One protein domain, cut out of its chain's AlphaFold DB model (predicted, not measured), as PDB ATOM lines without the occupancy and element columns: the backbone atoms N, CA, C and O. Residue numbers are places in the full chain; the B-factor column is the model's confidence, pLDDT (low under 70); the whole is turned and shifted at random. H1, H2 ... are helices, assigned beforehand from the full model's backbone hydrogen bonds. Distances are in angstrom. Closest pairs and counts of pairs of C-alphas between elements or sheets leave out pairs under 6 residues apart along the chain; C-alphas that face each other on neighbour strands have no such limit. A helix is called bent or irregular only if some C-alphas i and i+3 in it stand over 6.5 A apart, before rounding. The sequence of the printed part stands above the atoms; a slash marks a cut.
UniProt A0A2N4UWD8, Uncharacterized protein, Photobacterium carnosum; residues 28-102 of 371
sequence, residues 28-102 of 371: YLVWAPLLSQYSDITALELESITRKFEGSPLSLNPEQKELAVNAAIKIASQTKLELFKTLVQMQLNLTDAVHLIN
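AT A GLANCE: This is residues 28 to 102 of the 371 residues of an uncharacterized protein of Photobacterium carnosum (UniProt A0A2N4UWD8). One long helix, H3, makes the length of a thin rod, and two short helices, H1 and H2, follow one another along it, running back against its direction. H2 folds back on the first part of H3 as a helical hairpin, H1 meets H3 farther along with its last residues, and residues 89 to 102 of H3 stick out free. The printed part has 75 residues with three named helices, H1, H2 and H3 in chain order, and no named strand; the class is all helix. It is extended, with a radius of gyration of the C-alphas of 17.9 A and spans of 61 by 21 by 16 A.

IN THESE COORDINATES: H1, residues 28 to 39, begins at C-alpha 28 at (29.631, 44.677, 27.534) and is 16.7 A long. It is only just irregular: C-alphas 30 and 33 are 6.6 A apart. H2, residues 43 to 54, is 16.1 A long. H3, residues 62 to 102, runs 59.7 A from C-alpha 62 at (30.977, 55.149, 69.450) to C-alpha 102 at (34.246, 26.009, 17.475).

HOW THE PARTS SIT: H1 touches H3 with residues 35 to 39 alone, and H3 touches H1 with residues 77 to 84 alone. Their closest C-alphas, of Ser 39 and Leu 81, are 5.2 A apart. They run opposite ways at a shallow tilt of 26 degrees. H1 and H2 are apart. H2 touches residues 65 to 73 of H3, with the closest C-alphas, of Thr 50 and Val 69, 6.2 A apart. This hairpin runs opposite ways at a steep tilt of 42 degrees. In H2 and H3 every O i to N i+4 pair is within hydrogen-bond range; in H1, 4 of 8 are.

THE WHOLE: The C-alphas farthest apart, of Asn 61 and Asn 102, are 61.2 A apart. Without residues 89 to 102 the body spans 47 by 17 by 16 A. The printed part has no cut; the link from H1 to H2 is tight and that from H2 to H3 short. The mean pLDDT of the printed part is 80.3, with residues 28 to 32, 35 to 36 and 97 under 70.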
ATOM      1  N   TYR A  28      29.004  43.686  26.647       54.94
ATOM      2  CA  TYR A  28      29.631  44.677  27.534       54.94
ATOM      3  C   TYR A  28      28.633  45.722  28.071       54.94
ATOM      4  O   TYR A  28      28.757  46.188  29.207       54.94
ATOM      5  N   LEU A  29      27.588  46.037  27.297       58.91
ATOM      6  CA  LEU A  29      26.508  46.935  27.717       58.91
ATOM      7  C   LEU A  29      25.559  46.287  28.744       58.91
ATOM      8  O   LEU A  29      24.937  47.001  29.531       58.91
ATOM      9  N   VAL A  30      25.481  44.952  28.782       67.81
ATOM     10  CA  VAL A  30      24.691  44.180  29.759       67.81
ATOM     11  C   VAL A  30      25.398  44.111  31.118       67.81
ATOM     12  O   VAL A  30      24.746  44.119  32.163       67.81
ATOM     13  N   TRP A  31      26.736  44.107  31.131       68.69
ATOM     14  CA  TRP A  31      27.525  44.023  32.365       68.69
ATOM     15  C   TRP A  31      27.588  45.330  33.161       68.69
ATOM     16  O   TRP A  31      27.656  45.282  34.389       68.69
ATOM     17  N   ALA A  32      27.533  46.499  32.515       65.25
ATOM     18  CA  ALA A  32      27.691  47.787  33.202       65.25
ATOM     19  C   ALA A  32      26.625  48.078  34.296       65.25
ATOM     20  O   ALA A  32      27.009  48.539  35.375       65.25
ATOM     21  N   PRO A  33      25.319  47.776  34.110       71.19
ATOM     22  CA  PRO A  33      24.325  47.874  35.185       71.19
ATOM     23  C   PRO A  33      24.571  46.884  36.334       71.19
ATOM     24  O   PRO A  33      24.445  47.258  37.502       71.19
ATOM     25  N   LEU A  34      24.964  45.643  36.015       71.75
ATOM     26  CA  LEU A  34      25.270  44.603  37.007       71.75
ATOM     27  C   LEU A  34      26.472  44.994  37.876       71.75
ATOM     28  O   LEU A  34      26.437  44.800  39.088       71.75
ATOM     29  N   LEU A  35      27.484  45.627  37.276       66.88
ATOM     30  CA  LEU A  35      28.672  46.165  37.947       66.88
ATOM     31  C   LEU A  35      28.312  47.138  39.081       66.88
ATOM     32  O   LEU A  35      28.900  47.071  40.159       66.88
ATOM     33  N   SER A  36      27.317  48.008  38.863       67.94
ATOM     34  CA  SER A  36      26.839  48.947  39.888       67.94
ATOM     35  C   SER A  36      25.981  48.276  40.963       67.94
ATOM     36  O   SER A  36      25.987  48.729  42.100       67.94
ATOM     37  N   GLN A  37      25.240  47.215  40.630       76.12
ATOM     38  CA  GLN A  37      24.453  46.466  41.620       76.12
ATOM     39  C   GLN A  37      25.341  45.563  42.492       76.12
ATOM     40  O   GLN A  37      25.046  45.362  43.667       76.12
ATOM     41  N   TYR A  38      26.447  45.049  41.943       73.25
ATOM     42  CA  TYR A  38      27.417  44.243  42.686       73.25
ATOM     43  C   TYR A  38      28.404  45.067  43.519       73.25
ATOM     44  O   TYR A  38      28.906  44.542  44.510       73.25
ATOM     45  N   SER A  39      28.681  46.334  43.185       70.94
ATOM     46  CA  SER A  39      29.537  47.188  44.028       70.94
ATOM     47  C   SER A  39      28.901  47.567  45.366       70.94
ATOM     48  O   SER A  39      29.617  47.892  46.316       70.94
ATOM     49  N   ASP A  40      27.570  47.537  45.446       83.94
ATOM     50  CA  ASP A  40      26.827  48.025  46.600       83.94
ATOM     51  C   ASP A  40      26.711  46.961  47.707       83.94
ATOM     52  O   ASP A  40      26.600  45.752  47.470       83.94
ATOM     53  N   ILE A  41      26.745  47.427  48.957       86.62
ATOM     54  CA  ILE A  41      26.541  46.604  50.154       86.62
ATOM     55  C   ILE A  41      25.039  46.518  50.426       86.62
ATOM     56  O   ILE A  41      24.375  47.532  50.643       86.62
ATOM     57  N   THR A  42      24.496  45.302  50.417       88.19
ATOM     58  CA  THR A  42      23.087  45.043  50.735       88.19
ATOM     59  C   THR A  42      22.798  45.297  52.214       88.19
ATOM     60  O   THR A  42      23.689  45.228  53.061       88.19
ATOM     61  N   ALA A  43      21.526  45.520  52.557       82.88
ATOM     62  CA  ALA A  43      21.110  45.727  53.946       82.88
ATOM     63  C   ALA A  43      21.516  44.566  54.883       82.88
ATOM     64  O   ALA A  43      21.876  44.812  56.029       82.88
ATOM     65  N   LEU A  44      21.525  43.321  54.387       84.81
ATOM     66  CA  LEU A  44      21.940  42.135  55.150       84.81
ATOM     67  C   LEU A  44      23.463  42.069  55.361       84.81
ATOM     68  O   LEU A  44      23.921  41.696  56.440       84.81
ATOM     69  N   GLU A  45      24.258  42.448  54.356       86.00
ATOM     70  CA  GLU A  45      25.714  42.585  54.502       86.00
ATOM     71  C   GLU A  45      26.053  43.711  55.495       86.00
ATOM     72  O   GLU A  45      26.889  43.515  56.377       86.00
ATOM     73  N   LEU A  46      25.358  44.852  55.407       89.62
ATOM     74  CA  LEU A  46      25.502  45.982  56.328       89.62
ATOM     75  C   LEU A  46      25.159  45.590  57.772       89.62
ATOM     76  O   LEU A  46      25.965  45.815  58.670       89.62
ATOM     77  N   GLU A  47      24.004  44.958  57.998       88.94
ATOM     78  CA  GLU A  47      23.590  44.497  59.327       88.94
ATOM     79  C   GLU A  47      24.591  43.482  59.908       88.94
ATOM     80  O   GLU A  47      24.960  43.566  61.078       88.94
ATOM     81  N   SER A  48      25.094  42.558  59.081       90.44
ATOM     82  CA  SER A  48      26.112  41.573  59.471       90.44
ATOM     83  C   SER A  48      27.448  42.222  59.859       90.44
ATOM     84  O   SER A  48      28.088  41.781  60.818       90.44
ATOM     85  N   ILE A  49      27.866  43.288  59.165       88.31
ATOM     86  CA  ILE A  49      29.053  44.080  59.521       88.31
ATOM     87  C   ILE A  49      28.817  44.818  60.846       88.31
ATOM     88  O   ILE A  49      29.598  44.641  61.780       88.31
ATOM     89  N   THR A  50      27.733  45.589  60.965       89.31
ATOM     90  CA  THR A  50      27.422  46.374  62.171       89.31
ATOM     91  C   THR A  50      27.324  45.484  63.409       89.31
ATOM     92  O   THR A  50      28.039  45.714  64.384       89.31
ATOM     93  N   ARG A  51      26.560  44.384  63.340       89.88
ATOM     94  CA  ARG A  51      26.374  43.441  64.456       89.88
ATOM     95  C   ARG A  51      27.696  42.821  64.935       89.88
ATOM     96  O   ARG A  51      27.856  42.567  66.129       89.88
ATOM     97  N   LYS A  52      28.670  42.609  64.034       89.62
ATOM     98  CA  LYS A  52      30.023  42.133  64.388       89.62
ATOM     99  C   LYS A  52      30.851  43.177  65.143       89.62
ATOM    100  O   LYS A  52      31.628  42.788  66.008       89.62
ATOM    101  N   PHE A  53      30.693  44.471  64.859       88.56
ATOM    102  CA  PHE A  53      31.379  45.547  65.594       88.56
ATOM    103  C   PHE A  53      30.669  45.929  66.902       88.56
ATOM    104  O   PHE A  53      31.330  46.275  67.885       88.56
ATOM    105  N   GLU A  54      29.342  45.818  66.956       85.69
ATOM    106  CA  GLU A  54      28.556  45.989  68.184       85.69
ATOM    107  C   GLU A  54      28.882  44.894  69.204       85.69
ATOM    108  O   GLU A  54      29.306  45.213  70.313       85.69
ATOM    109  N   GLY A  55      28.781  43.621  68.798       83.00
ATOM    110  CA  GLY A  55      29.093  42.453  69.629       83.00
ATOM    111  C   GLY A  55      30.586  42.172  69.838       83.00
ATOM    112  O   GLY A  55      30.932  41.189  70.488       83.00
ATOM    113  N   SER A  56      31.482  43.001  69.292       80.81
ATOM    114  CA  SER A  56      32.923  42.870  69.521       80.81
ATOM    115  C   SER A  56      33.308  43.369  70.923       80.81
ATOM    116  O   SER A  56      32.914  44.486  71.282       80.81
ATOM    117  N   PRO A  57      34.147  42.628  71.681       77.19
ATOM    118  CA  PRO A  57      34.675  43.069  72.976       77.19
ATOM    119  C   PRO A  57      35.682  44.228  72.865       77.19
ATOM    120  O   PRO A  57      36.171  44.713  73.882       77.19
ATOM    121  N   LEU A  58      36.001  44.696  71.651       77.44
ATOM    122  CA  LEU A  58      36.824  45.884  71.442       77.44
ATOM    123  C   LEU A  58      36.162  47.117  72.077       77.44
ATOM    124  O   LEU A  58      35.109  47.582  71.626       77.44
ATOM    125  N   SER A  59      36.831  47.682  73.088       84.94
ATOM    126  CA  SER A  59      36.426  48.864  73.863       84.94
ATOM    127  C   SER A  59      36.593  50.187  73.092       84.94
ATOM    128  O   SER A  59      37.102  51.176  73.619       84.94
ATOM    129  N   LEU A  60      36.208  50.189  71.816       87.94
ATOM    130  CA  LEU A  60      36.156  51.373  70.966       87.94
ATOM    131  C   LEU A  60      35.002  52.279  71.407       87.94
ATOM    132  O   LEU A  60      33.907  51.793  71.710       87.94
ATOM    133  N   ASN A  61      35.229  53.593  71.400       90.38
ATOM    134  CA  ASN A  61      34.159  54.567  71.616       90.38
ATOM    135  C   ASN A  61      33.169  54.568  70.415       90.38
ATOM    136  O   ASN A  61      33.476  53.984  69.370       90.38
ATOM    137  N   PRO A  62      31.977  55.192  70.524       88.75
ATOM    138  CA  PRO A  62      30.977  55.149  69.450       88.75
ATOM    139  C   PRO A  62      31.491  55.666  68.096       88.75
ATOM    140  O   PRO A  62      31.279  55.010  67.080       88.75
ATOM    141  N   GLU A  63      32.243  56.770  68.091       88.25
ATOM    142  CA  GLU A  63      32.842  57.367  66.885       88.25
ATOM    143  C   GLU A  63      33.857  56.419  66.219       88.25
ATOM    144  O   GLU A  63      33.893  56.278  64.998       88.25
ATOM    145  N   GLN A  64      34.663  55.716  67.018       87.38
ATOM    146  CA  GLN A  64      35.612  54.707  66.550       87.38
ATOM    147  C   GLN A  64      34.905  53.453  66.022       87.38
ATOM    148  O   GLN A  64      35.367  52.884  65.032       87.38
ATOM    149  N   LYS A  65      33.790  53.023  66.634       86.75
ATOM    150  CA  LYS A  65      32.966  51.923  66.103       86.75
ATOM    151  C   LYS A  65      32.327  52.314  64.768       86.75
ATOM    152  O   LYS A  65      32.411  51.535  63.823       86.75
ATOM    153  N   GLU A  66      31.783  53.523  64.649       88.44
ATOM    154  CA  GLU A  66      31.250  54.051  63.387       88.44
ATOM    155  C   GLU A  66      32.339  54.155  62.304       88.44
ATOM    156  O   GLU A  66      32.135  53.715  61.170       88.44
ATOM    157  N   LEU A  67      33.526  54.669  62.640       90.81
ATOM    158  CA  LEU A  67      34.654  54.753  61.711       90.81
ATOM    159  C   LEU A  67      35.128  53.362  61.251       90.81
ATOM    160  O   LEU A  67      35.416  53.174  60.067       90.81
ATOM    161  N   ALA A  68      35.169  52.379  62.155       85.94
ATOM    162  CA  ALA A  68      35.545  51.001  61.842       85.94
ATOM    163  C   ALA A  68      34.499  50.289  60.962       85.94
ATOM    164  O   ALA A  68      34.871  49.622  59.996       85.94
ATOM    165  N   VAL A  69      33.202  50.489  61.229       89.50
ATOM    166  CA  VAL A  69      32.103  49.999  60.378       89.50
ATOM    167  C   VAL A  69      32.182  50.623  58.982       89.50
ATOM    168  O   VAL A  69      32.173  49.897  57.990       89.50
ATOM    169  N   ASN A  70      32.367  51.943  58.879       88.19
ATOM    170  CA  ASN A  70      32.543  52.633  57.594       88.19
ATOM    171  C   ASN A  70      33.788  52.148  56.822       88.19
ATOM    172  O   ASN A  70      33.736  51.977  55.600       88.19
ATOM    173  N   ALA A  71      34.896  51.868  57.514       86.50
ATOM    174  CA  ALA A  71      36.082  51.267  56.907       86.50
ATOM    175  C   ALA A  71      35.808  49.837  56.402       86.50
ATOM    176  O   ALA A  71      36.200  49.503  55.284       86.50
ATOM    177  N   ALA A  72      35.090  49.015  57.173       83.19
ATOM    178  CA  ALA A  72      34.721  47.655  56.785       83.19
ATOM    179  C   ALA A  72      33.758  47.622  55.583       83.19
ATOM    180  O   ALA A  72      33.978  46.843  54.659       83.19
ATOM    181  N   ILE A  73      32.755  48.509  55.537       87.00
ATOM    182  CA  ILE A  73      31.846  48.698  54.388       87.00
ATOM    183  C   ILE A  73      32.638  49.055  53.123       87.00
ATOM    184  O   ILE A  73      32.409  48.490  52.049       87.00
ATOM    185  N   LYS A  74      33.608  49.970  53.245       87.81
ATOM    186  CA  LYS A  74      34.486  50.373  52.140       87.81
ATOM    187  C   LYS A  74      35.372  49.217  51.659       87.81
ATOM    188  O   LYS A  74      35.481  49.008  50.457       87.81
ATOM    189  N   ILE A  75      35.978  48.453  52.569       83.62
ATOM    190  CA  ILE A  75      36.799  47.288  52.205       83.62
ATOM    191  C   ILE A  75      35.930  46.221  51.528       83.62
ATOM    192  O   ILE A  75      36.276  45.768  50.443       83.62
ATOM    193  N   ALA A  76      34.770  45.884  52.100       79.56
ATOM    194  CA  ALA A  76      33.864  44.876  51.553       79.56
ATOM    195  C   ALA A  76      33.372  45.230  50.139       79.56
ATOM    196  O   ALA A  76      33.428  44.383  49.251       79.56
ATOM    197  N   SER A  77      32.961  46.481  49.899       82.62
ATOM    198  CA  SER A  77      32.544  46.942  48.561       82.62
ATOM    199  C   SER A  77      33.696  46.930  47.551       82.62
ATOM    200  O   SER A  77      33.498  46.526  46.405       82.62
ATOM    201  N   GLN A  78      34.920  47.282  47.966       82.94
ATOM    202  CA  GLN A  78      36.108  47.141  47.115       82.94
ATOM    203  C   GLN A  78      36.410  45.667  46.793       82.94
ATOM    204  O   GLN A  78      36.584  45.332  45.625       82.94
ATOM    205  N   THR A  79      36.407  44.764  47.779       82.12
ATOM    206  CA  THR A  79      36.627  43.322  47.556       82.12
ATOM    207  C   THR A  79      35.566  42.718  46.634       82.12
ATOM    208  O   THR A  79      35.906  41.977  45.716       82.12
ATOM    209  N   LYS A  80      34.289  43.066  46.831       84.44
ATOM    210  CA  LYS A  80      33.159  42.604  46.011       84.44
ATOM    211  C   LYS A  80      33.277  43.078  44.554       84.44
ATOM    212  O   LYS A  80      33.036  42.294  43.640       84.44
ATOM    213  N   LEU A  81      33.743  44.313  44.340       84.31
ATOM    214  CA  LEU A  81      34.042  44.859  43.014       84.31
ATOM    215  C   LEU A  81      35.212  44.135  42.322       84.31
ATOM    216  O   LEU A  81      35.088  43.784  41.151       84.31
ATOM    217  N   GLU A  82      36.332  43.889  43.010       78.75
ATOM    218  CA  GLU A  82      37.464  43.167  42.402       78.75
ATOM    219  C   GLU A  82      37.112  41.699  42.101       78.75
ATOM    220  O   GLU A  82      37.430  41.208  41.020       78.75
ATOM    221  N   LEU A  83      36.372  41.015  42.985       79.31
ATOM    222  CA  LEU A  83      35.846  39.668  42.717       79.31
ATOM    223  C   LEU A  83      34.927  39.643  41.485       79.31
ATOM    224  O   LEU A  83      35.031  38.728  40.669       79.31
ATOM    225  N   PHE A  84      34.071  40.656  41.314       82.19
ATOM    226  CA  PHE A  84      33.217  40.775  40.131       82.19
ATOM    227  C   PHE A  84      34.037  40.969  38.845       82.19
ATOM    228  O   PHE A  84      33.765  40.296  37.851       82.19
ATOM    229  N   LYS A  85      35.079  41.817  38.855       79.31
ATOM    230  CA  LYS A  85      35.995  41.958  37.704       79.31
ATOM    231  C   LYS A  85      36.669  40.634  37.347       79.31
ATOM    232  O   LYS A  85      36.710  40.282  36.172       79.31
ATOM    233  N   THR A  86      37.167  39.896  38.341       78.12
ATOM    234  CA  THR A  86      37.794  38.582  38.130       78.12
ATOM    235  C   THR A  86      36.814  37.600  37.490       78.12
ATOM    236  O   THR A  86      37.175  36.918  36.536       78.12
ATOM    237  N   LEU A  87      35.558  37.569  37.952       77.25
ATOM    238  CA  LEU A  87      34.517  36.708  37.389       77.25
ATOM    239  C   LEU A  87      34.180  37.087  35.937       77.25
ATOM    240  O   LEU A  87      34.118  36.202  35.084       77.25
ATOM    241  N   VAL A  88      34.048  38.382  35.626       80.00
ATOM    242  CA  VAL A  88      33.850  38.861  34.245       80.00
ATOM    243  C   VAL A  88      35.039  38.488  33.353       80.00
ATOM    244  O   VAL A  88      34.831  37.991  32.250       80.00
ATOM    245  N   GLN A  89      36.282  38.641  33.827       80.12
ATOM    246  CA  GLN A  89      37.466  38.245  33.057       80.12
ATOM    247  C   GLN A  89      37.517  36.729  32.816       80.12
ATOM    248  O   GLN A  89      37.820  36.298  31.707       80.12
ATOM    249  N   MET A  90      37.174  35.909  33.814       73.75
ATOM    250  CA  MET A  90      37.052  34.458  33.632       73.75
ATOM    251  C   MET A  90      35.980  34.105  32.595       73.75
ATOM    252  O   MET A  90      36.193  33.201  31.790       73.75
ATOM    253  N   GLN A  91      34.852  34.822  32.579       78.44
ATOM    254  CA  GLN A  91      33.788  34.594  31.606       78.44
ATOM    255  C   GLN A  91      34.193  35.007  30.181       78.44
ATOM    256  O   GLN A  91      33.889  34.270  29.247       78.44
ATOM    257  N   LEU A  92      34.932  36.109  30.006       78.31
ATOM    258  CA  LEU A  92      35.517  36.487  28.711       78.31
ATOM    259  C   LEU A  92      36.494  35.413  28.208       78.31
ATOM    260  O   LEU A  92      36.307  34.885  27.114       78.31
ATOM    261  N   ASN A  93      37.445  34.990  29.050       75.25
ATOM    262  CA  ASN A  93      38.411  33.940  28.709       75.25
ATOM    263  C   ASN A  93      37.725  32.611  28.316       75.25
ATOM    264  O   ASN A  93      38.225  31.878  27.461       75.25
ATOM    265  N   LEU A  94      36.586  32.279  28.940       72.25
ATOM    266  CA  LEU A  94      35.779  31.104  28.593       72.25
ATOM    267  C   LEU A  94      35.068  31.262  27.242       72.25
ATOM    268  O   LEU A  94      35.038  30.305  26.470       72.25
ATOM    269  N   THR A  95      34.532  32.446  26.931       78.19
ATOM    270  CA  THR A  95      33.942  32.746  25.615       78.19
ATOM    271  C   THR A  95      34.981  32.611  24.500       78.19
ATOM    272  O   THR A  95      34.716  31.927  23.509       78.19
ATOM    273  N   ASP A  96      36.181  33.164  24.689       75.44
ATOM    274  CA  ASP A  96      37.284  33.067  23.722       75.44
ATOM    275  C   ASP A  96      37.708  31.606  23.491       75.44
ATOM    276  O   ASP A  96      37.862  31.160  22.349       75.44
ATOM    277  N   ALA A  97      37.822  30.817  24.567       69.25
ATOM    278  CA  ALA A  97      38.134  29.391  24.484       69.25
ATOM    279  C   ALA A  97      37.040  28.587  23.755       69.25
ATOM    280  O   ALA A  97      37.350  27.720  22.934       69.25
ATOM    281  N   VAL A  98      35.757  28.883  23.996       72.38
ATOM    282  CA  VAL A  98      34.633  28.259  23.274       72.38
ATOM    283  C   VAL A  98      34.645  28.648  21.792       72.38
ATOM    284  O   VAL A  98      34.412  27.789  20.939       72.38
ATOM    285  N   HIS A  99      34.969  29.900  21.460       74.56
ATOM    286  CA  HIS A  99      35.103  30.344  20.074       74.56
ATOM    287  C   HIS A  99      36.238  29.598  19.348       74.56
ATOM    288  O   HIS A  99      36.032  29.090  18.245       74.56
ATOM    289  N   LEU A 100      37.394  29.427  19.999       72.88
ATOM    290  CA  LEU A 100      38.534  28.659  19.480       72.88
ATOM    291  C   LEU A 100      38.215  27.161  19.279       72.88
ATOM    292  O   LEU A 100      38.625  26.558  18.287       72.88
ATOM    293  N   ILE A 101      37.440  26.555  20.185       70.56
ATOM    294  CA  ILE A 101      36.965  25.160  20.070       70.56
ATOM    295  C   ILE A 101      35.942  24.990  18.932       70.56
ATOM    296  O   ILE A 101      35.800  23.895  18.384       70.56
ATOM    297  N   ASN A 102      35.217  26.049  18.567       71.25
ATOM    298  CA  ASN A 102      34.246  26.009  17.475       71.25
ATOM    299  C   ASN A 102      34.894  26.280  16.109       71.25
ATOM    300  O   ASN A 102      34.567  25.578  15.152       71.25
TER     301      ASN A 102